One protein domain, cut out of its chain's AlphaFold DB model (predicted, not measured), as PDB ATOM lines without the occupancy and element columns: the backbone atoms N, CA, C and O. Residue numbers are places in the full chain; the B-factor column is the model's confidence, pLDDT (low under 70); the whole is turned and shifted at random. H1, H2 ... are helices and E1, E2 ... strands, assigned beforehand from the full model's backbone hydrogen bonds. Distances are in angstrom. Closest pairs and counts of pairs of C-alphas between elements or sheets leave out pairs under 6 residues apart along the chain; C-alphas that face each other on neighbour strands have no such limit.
ATOM      1  N   ASN A 139     241.473 172.101 123.369       96.56
ATOM      2  CA  ASN A 139     240.307 172.041 122.494       96.56
ATOM      3  C   ASN A 139     240.498 170.994 121.396       96.56
ATOM      4  O   ASN A 139     241.582 170.810 120.847       96.56
ATOM      5  N   GLY A 140     239.417 170.296 121.056       95.69
ATOM      6  CA  GLY A 140     239.439 169.321 119.978       95.69
ATOM      7  C   GLY A 140     238.083 169.140 119.322       95.69
ATOM      8  O   GLY A 140     237.030 169.421 119.901       95.69
ATOM      9  N   GLU A 141     238.131 168.651 118.088       95.56
ATOM     10  CA  GLU A 141     236.981 168.536 117.202       95.56
ATOM     11  C   GLU A 141     237.063 167.253 116.379       95.56
ATOM     12  O   GLU A 141     238.147 166.766 116.054       95.56
ATOM     13  N   CYS A 142     235.909 166.680 116.047       95.50
ATOM     14  CA  CYS A 142     235.832 165.475 115.238       95.50
ATOM     15  C   CYS A 142     234.496 165.380 114.496       95.50
ATOM     16  O   CYS A 142     233.419 165.513 115.085       95.50
ATOM     17  N   PHE A 143     234.563 165.089 113.197       96.69
ATOM     18  CA  PHE A 143     233.400 164.675 112.419       96.69
ATOM     19  C   PHE A 143     233.101 163.194 112.651       96.69
ATOM     20  O   PHE A 143     233.997 162.356 112.638       96.69
ATOM     21  N   ILE A 144     231.820 162.858 112.792       95.56
ATOM     22  CA  ILE A 144     231.354 161.475 112.937       95.56
ATOM     23  C   ILE A 144     230.552 161.135 111.688       95.56
ATOM     24  O   ILE A 144     229.398 161.539 111.563       95.56
ATOM     25  N   GLU A 145     231.172 160.434 110.742       95.12
ATOM     26  CA  GLU A 145     230.502 159.992 109.519       95.12
ATOM     27  C   GLU A 145     229.467 158.916 109.846       95.12
ATOM     28  O   GLU A 145     229.776 157.934 110.516       95.12
ATOM     29  N   THR A 146     228.235 159.097 109.373       94.25
ATOM     30  CA  THR A 146     227.140 158.161 109.676       94.25
ATOM     31  C   THR A 146     226.590 157.462 108.439       94.25
ATOM     32  O   THR A 146     225.715 156.606 108.570       94.25
ATOM     33  N   GLY A 147     227.108 157.787 107.251       91.75
ATOM     34  CA  GLY A 147     226.564 157.337 105.972       91.75
ATOM     35  C   GLY A 147     225.388 158.201 105.513       91.75
ATOM     36  O   GLY A 147     225.067 159.221 106.123       91.75
ATOM     37  N   ASP A 148     224.750 157.818 104.404       93.19
ATOM     38  CA  ASP A 148     223.599 158.524 103.802       93.19
ATOM     39  C   ASP A 148     223.850 160.021 103.505       93.19
ATOM     40  O   ASP A 148     222.921 160.841 103.452       93.19
ATOM     41  N   GLY A 149     225.127 160.385 103.340       95.88
ATOM     42  CA  GLY A 149     225.591 161.762 103.202       95.88
ATOM     43  C   GLY A 149     225.359 162.610 104.454       95.88
ATOM     44  O   GLY A 149     225.064 163.794 104.319       95.88
ATOM     45  N   LYS A 150     225.412 162.029 105.661       97.00
ATOM     46  CA  LYS A 150     225.230 162.724 106.944       97.00
ATOM     47  C   LYS A 150     226.431 162.509 107.862       97.00
ATOM     48  O   LYS A 150     226.839 161.377 108.112       97.00
ATOM     49  N   ALA A 151     226.876 163.591 108.492       97.56
ATOM     50  CA  ALA A 151     227.899 163.550 109.529       97.56
ATOM     51  C   ALA A 151     227.422 164.283 110.786       97.56
ATOM     52  O   ALA A 151     226.749 165.312 110.689       97.56
ATOM     53  N   GLY A 152     227.739 163.741 111.958       96.44
ATOM     54  CA  GLY A 152     227.705 164.453 113.231       96.44
ATOM     55  C   GLY A 152     228.997 165.239 113.447       96.44
ATOM     56  O   GLY A 152     229.960 165.093 112.694       96.44
ATOM     57  N   PHE A 153     229.025 166.073 114.482       96.69
ATOM     58  CA  PHE A 153     230.211 166.863 114.819       96.69
ATOM     59  C   PHE A 153     230.345 167.010 116.330       96.69
ATOM     60  O   PHE A 153     229.436 167.530 116.981       96.69
ATOM     61  N   GLY A 154     231.449 166.516 116.882       95.31
ATOM     62  CA  GLY A 154     231.818 166.689 118.280       95.31
ATOM     63  C   GLY A 154     232.876 167.773 118.414       95.31
ATOM     64  O   GLY A 154     233.864 167.727 117.692       95.31
ATOM     65  N   SER A 155     232.695 168.718 119.332       96.00
ATOM     66  CA  SER A 155     233.693 169.755 119.615       96.00
ATOM     67  C   SER A 155     233.666 170.167 121.082       96.00
ATOM     68  O   SER A 155     232.606 170.140 121.718       96.00
ATOM     69  N   GLY A 156     234.810 170.582 121.617       95.62
ATOM     70  CA  GLY A 156     234.867 171.219 122.928       95.62
ATOM     71  C   GLY A 156     236.220 171.125 123.616       95.62
ATOM     72  O   GLY A 156     237.216 170.736 123.011       95.62
ATOM     73  N   ASN A 157     236.216 171.470 124.902       95.56
ATOM     74  CA  ASN A 157     237.411 171.576 125.729       95.56
ATOM     75  C   ASN A 157     237.628 170.283 126.534       95.56
ATOM     76  O   ASN A 157     236.827 169.950 127.419       95.56
ATOM     77  N   PHE A 158     238.718 169.564 126.250       95.81
ATOM     78  CA  PHE A 158     239.097 168.347 126.975       95.81
ATOM     79  C   PHE A 158     239.806 168.613 128.308       95.81
ATOM     80  O   PHE A 158     239.783 167.744 129.179       95.81
ATOM     81  N   TYR A 159     240.394 169.794 128.496       95.69
ATOM     82  CA  TYR A 159     241.016 170.227 129.751       95.69
ATOM     83  C   TYR A 159     240.018 170.785 130.765       95.69
ATOM     84  O   TYR A 159     240.390 171.017 131.912       95.69
ATOM     85  N   ALA A 160     238.759 170.986 130.372       94.38
ATOM     86  CA  ALA A 160     237.730 171.462 131.280       94.38
ATOM     87  C   ALA A 160     237.595 170.548 132.512       94.38
ATOM     88  O   ALA A 160     237.519 169.321 132.405       94.38
ATOM     89  N   GLU A 161     237.511 171.166 133.688       89.94
ATOM     90  CA  GLU A 161     237.319 170.489 134.969       89.94
ATOM     91  C   GLU A 161     235.899 170.734 135.510       89.94
ATOM     92  O   GLU A 161     235.284 171.762 135.210       89.94
ATOM     93  N   PRO A 162     235.317 169.784 136.270       89.50
ATOM     94  CA  PRO A 162     235.892 168.504 136.715       89.50
ATOM     95  C   PRO A 162     235.877 167.400 135.640       89.50
ATOM     96  O   PRO A 162     236.314 166.277 135.892       89.50
ATOM     97  N   LYS A 163     235.319 167.676 134.457       90.19
ATOM     98  CA  LYS A 163     235.229 166.734 133.335       90.19
ATOM     99  C   LYS A 163     235.252 167.484 131.994       90.19
ATOM    100  O   LYS A 163     234.705 168.591 131.944       90.19
ATOM    101  N   PRO A 164     235.742 166.848 130.911       93.38
ATOM    102  CA  PRO A 164     235.681 167.399 129.562       93.38
ATOM    103  C   PRO A 164     234.289 167.923 129.190       93.38
ATOM    104  O   PRO A 164     233.269 167.277 129.467       93.38
ATOM    105  N   GLN A 165     234.247 169.074 128.522       94.25
ATOM    106  CA  GLN A 165     233.019 169.712 128.050       94.25
ATOM    107  C   GLN A 165     232.923 169.575 126.534       94.25
ATOM    108  O   GLN A 165     233.382 170.438 125.793       94.25
ATOM    109  N   ILE A 166     232.325 168.472 126.081       94.81
ATOM    110  CA  ILE A 166     232.201 168.140 124.657       94.81
ATOM    111  C   ILE A 166     230.738 168.204 124.235       94.81
ATOM    112  O   ILE A 166     229.882 167.521 124.804       94.81
ATOM    113  N   LYS A 167     230.453 168.994 123.200       94.56
ATOM    114  CA  LYS A 167     229.130 169.098 122.592       94.56
ATOM    115  C   LYS A 167     229.071 168.225 121.347       94.56
ATOM    116  O   LYS A 167     229.866 168.404 120.430       94.56
ATOM    117  N   LEU A 168     228.093 167.326 121.298       94.19
ATOM    118  CA  LEU A 168     227.799 166.529 120.115       94.19
ATOM    119  C   LEU A 168     226.634 167.147 119.336       94.19
ATOM    120  O   LEU A 168     225.540 167.348 119.863       94.19
ATOM    121  N   ARG A 169     226.866 167.450 118.061       94.94
ATOM    122  CA  ARG A 169     225.835 167.865 117.108       94.94
ATOM    123  C   ARG A 169     225.345 166.653 116.328       94.94
ATOM    124  O   ARG A 169     226.149 165.861 115.834       94.94
ATOM    125  N   GLN A 170     224.025 166.553 116.196       93.88
ATOM    126  CA  GLN A 170     223.370 165.434 115.522       93.88
ATOM    127  C   GLN A 170     223.722 165.356 114.028       93.88
ATOM    128  O   GLN A 170     223.958 166.398 113.404       93.88
ATOM    129  N   PRO A 171     223.722 164.147 113.435       95.94
ATOM    130  CA  PRO A 171     224.096 163.966 112.041       95.94
ATOM    131  C   PRO A 171     223.209 164.723 111.050       95.94
ATOM    132  O   PRO A 171     221.983 164.613 111.071       95.94
ATOM    133  N   SER A 172     223.827 165.462 110.126       97.44
ATOM    134  CA  SER A 172     223.112 166.196 109.075       97.44
ATOM    135  C   SER A 172     223.895 166.251 107.763       97.44
ATOM    136  O   SER A 172     225.116 166.092 107.743       97.44
ATOM    137  N   ARG A 173     223.187 166.519 106.657       97.88
ATOM    138  CA  ARG A 173     223.804 166.691 105.329       97.88
ATOM    139  C   ARG A 173     224.682 167.937 105.233       97.88
ATOM    140  O   ARG A 173     225.684 167.929 104.530       97.88
ATOM    141  N   ILE A 174     224.329 168.991 105.971       97.81
ATOM    142  CA  ILE A 174     225.116 170.231 106.027       97.81
ATOM    143  C   ILE A 174     226.466 169.962 106.695       97.81
ATOM    144  O   ILE A 174     227.500 170.359 106.171       97.81
ATOM    145  N   LEU A 175     226.467 169.245 107.822       97.62
ATOM    146  CA  LEU A 175     227.706 168.858 108.498       97.62
ATOM    147  C   LEU A 175     228.563 167.919 107.645       97.62
ATOM    148  O   LEU A 175     229.781 168.059 107.641       97.62
ATOM    149  N   HIS A 176     227.945 167.016 106.880       98.19
ATOM    150  CA  HIS A 176     228.667 166.186 105.915       98.19
ATOM    151  C   HIS A 176     229.342 167.027 104.824       98.19
ATOM    152  O   HIS A 176     230.521 166.838 104.545       98.19
ATOM    153  N   LEU A 177     228.632 167.999 104.242       97.88
ATOM    154  CA  LEU A 177     229.234 168.918 103.275       97.88
ATOM    155  C   LEU A 177     230.394 169.709 103.901       97.88
ATOM    156  O   LEU A 177     231.428 169.871 103.262       97.88
ATOM    157  N   GLY A 178     230.242 170.143 105.156       97.31
ATOM    158  CA  GLY A 178     231.302 170.798 105.923       97.31
ATOM    159  C   GLY A 178     232.543 169.918 106.098       97.31
ATOM    160  O   GLY A 178     233.648 170.383 105.844       97.31
ATOM    161  N   LYS A 179     232.365 168.637 106.442       97.38
ATOM    162  CA  LYS A 179     233.455 167.652 106.517       97.38
ATOM    163  C   LYS A 179     234.195 167.527 105.182       97.38
ATOM    164  O   LYS A 179     235.416 167.602 105.160       97.38
ATOM    165  N   VAL A 180     233.459 167.362 104.080       97.56
ATOM    166  CA  VAL A 180     234.036 167.217 102.730       97.56
ATOM    167  C   VAL A 180     234.788 168.483 102.314       97.56
ATOM    168  O   VAL A 180     235.851 168.402 101.708       97.56
ATOM    169  N   ALA A 181     234.251 169.662 102.631       97.12
ATOM    170  CA  ALA A 181     234.931 170.925 102.369       97.12
ATOM    171  C   ALA A 181     236.222 171.051 103.192       97.12
ATOM    172  O   ALA A 181     237.250 171.429 102.639       97.12
ATOM    173  N   PHE A 182     236.179 170.685 104.478       95.69
ATOM    174  CA  PHE A 182     237.346 170.670 105.360       95.69
ATOM    175  C   PHE A 182     238.433 169.722 104.837       95.69
ATOM    176  O   PHE A 182     239.586 170.121 104.722       95.69
ATOM    177  N   GLU A 183     238.064 168.501 104.445       95.44
ATOM    178  CA  GLU A 183     238.974 167.537 103.816       95.44
ATOM    179  C   GLU A 183     239.629 168.111 102.553       95.44
ATOM    180  O   GLU A 183     240.850 168.096 102.431       95.44
ATOM    181  N   LYS A 184     238.835 168.670 101.628       96.62
ATOM    182  CA  LYS A 184     239.355 169.253 100.384       96.62
ATOM    183  C   LYS A 184     240.284 170.434 100.623       96.62
ATOM    184  O   LYS A 184     241.277 170.548  99.917       96.62
ATOM    185  N   TYR A 185     239.956 171.292 101.586       95.38
ATOM    186  CA  TYR A 185     240.815 172.403 101.982       95.38
ATOM    187  C   TYR A 185     242.182 171.887 102.441       95.38
ATOM    188  O   TYR A 185     243.198 172.277 101.880       95.38
ATOM    189  N   TRP A 186     242.211 170.939 103.380       93.19
ATOM    190  CA  TRP A 186     243.471 170.384 103.878       93.19
ATOM    191  C   TRP A 186     244.266 169.635 102.813       93.19
ATOM    192  O   TRP A 186     245.487 169.733 102.797       93.19
ATOM    193  N   LEU A 187     243.607 168.899 101.918       92.75
ATOM    194  CA  LEU A 187     244.317 168.232 100.829       92.75
ATOM    195  C   LEU A 187     244.914 169.243  99.848       92.75
ATOM    196  O   LEU A 187     246.062 169.076  99.473       92.75
ATOM    197  N   PHE A 188     244.178 170.294  99.485       95.31
ATOM    198  CA  PHE A 188     244.644 171.317  98.545       95.31
ATOM    199  C   PHE A 188     245.779 172.191  99.097       95.31
ATOM    200  O   PHE A 188     246.682 172.559  98.356       95.31
ATOM    201  N   GLU A 189     245.737 172.551 100.382       92.75
ATOM    202  CA  GLU A 189     246.768 173.406 100.988       92.75
ATOM    203  C   GLU A 189     248.125 172.694 101.139       92.75
ATOM    204  O   GLU A 189     249.159 173.356 101.207       92.75
ATOM    205  N   TRP A 190     248.145 171.356 101.201       86.19
ATOM    206  CA  TRP A 190     249.351 170.588 101.543       86.19
ATOM    207  C   TRP A 190     249.821 169.592 100.471       86.19
ATOM    208  O   TRP A 190     250.954 169.116 100.582       86.19
ATOM    209  N   PHE A 191     249.008 169.278  99.455       82.00
ATOM    210  CA  PHE A 191     249.328 168.331  98.374       82.00
ATOM    211  C   PHE A 191     248.914 168.860  96.997       82.00
ATOM    212  O   PHE A 191     249.695 168.631  96.045       82.00
TER     213      PHE A 191
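Overview. This is residues 139 to 191 of the 191 residues of the protein "Pyr_redox_2 domain-containing protein" of Acidiferrobacteraceae bacterium (UniProt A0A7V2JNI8). Three strands side by side make a narrow sheet, and one helix turns off from the end of the last strand to make a V with it. The first part of H1, residues 173 to 180, packs on one face of the sheet, while residues 181 to 191 stick out. The printed part has 53 residues, with E1, E2, E3 and then H1 along it; the sheet's order is E1, E2, E3, antiparallel throughout, and the class is mixed, helices and strands. The whole is loose, with a radius of gyration of the C-alphas of 13.0 A, and flat, spanning 38 by 28 by 13 A.

Arrangement. Start at Asn 139: E1, residues 139 to 147, forms a hairpin with E2, residues 150 to 157, where N 142 and O 154 are 2.8 A apart, within hydrogen-bond range. E2 forms the next hairpin with E3, residues 165 to 172; look there for N 169 and O 153, within hydrogen-bond range at 2.8 A. The three strands are a meander, each the antiparallel neighbour of the one before. H1, residues 173 to 190, is on the sheet at a height of 12.0 A, two layers with the helix on one face. It lies over E1 and E2, and runs only just across the strands, at 60.3 degrees to E1 on the local plane. The closest C-alphas of E2 and H1 are those of Lys 150 and Arg 173, 4.5 A apart. In H1 every O i to N i+4 pair is within hydrogen-bond range.

Along the chain. Find C-alpha 139 at (240.307, 172.041, 122.494); from there E1 runs 26.0 A to C-alpha 147. E2 covers 24.1 A and E3 21.7 A. H1 runs 26.1 A from C-alpha 173 at (223.804, 166.691, 105.329) to C-alpha 190 at (249.351, 170.588, 101.543).

Size, cuts and confidence. The two C-alphas farthest apart, those of Pro 162 and Phe 191, are 40.6 A apart. The printed part has no cut; the links E1 to E2 and E3 to H1 are tight, and E2 to E3 is short. The mean pLDDT of the printed part is 94.9, and no printed residue is under 70.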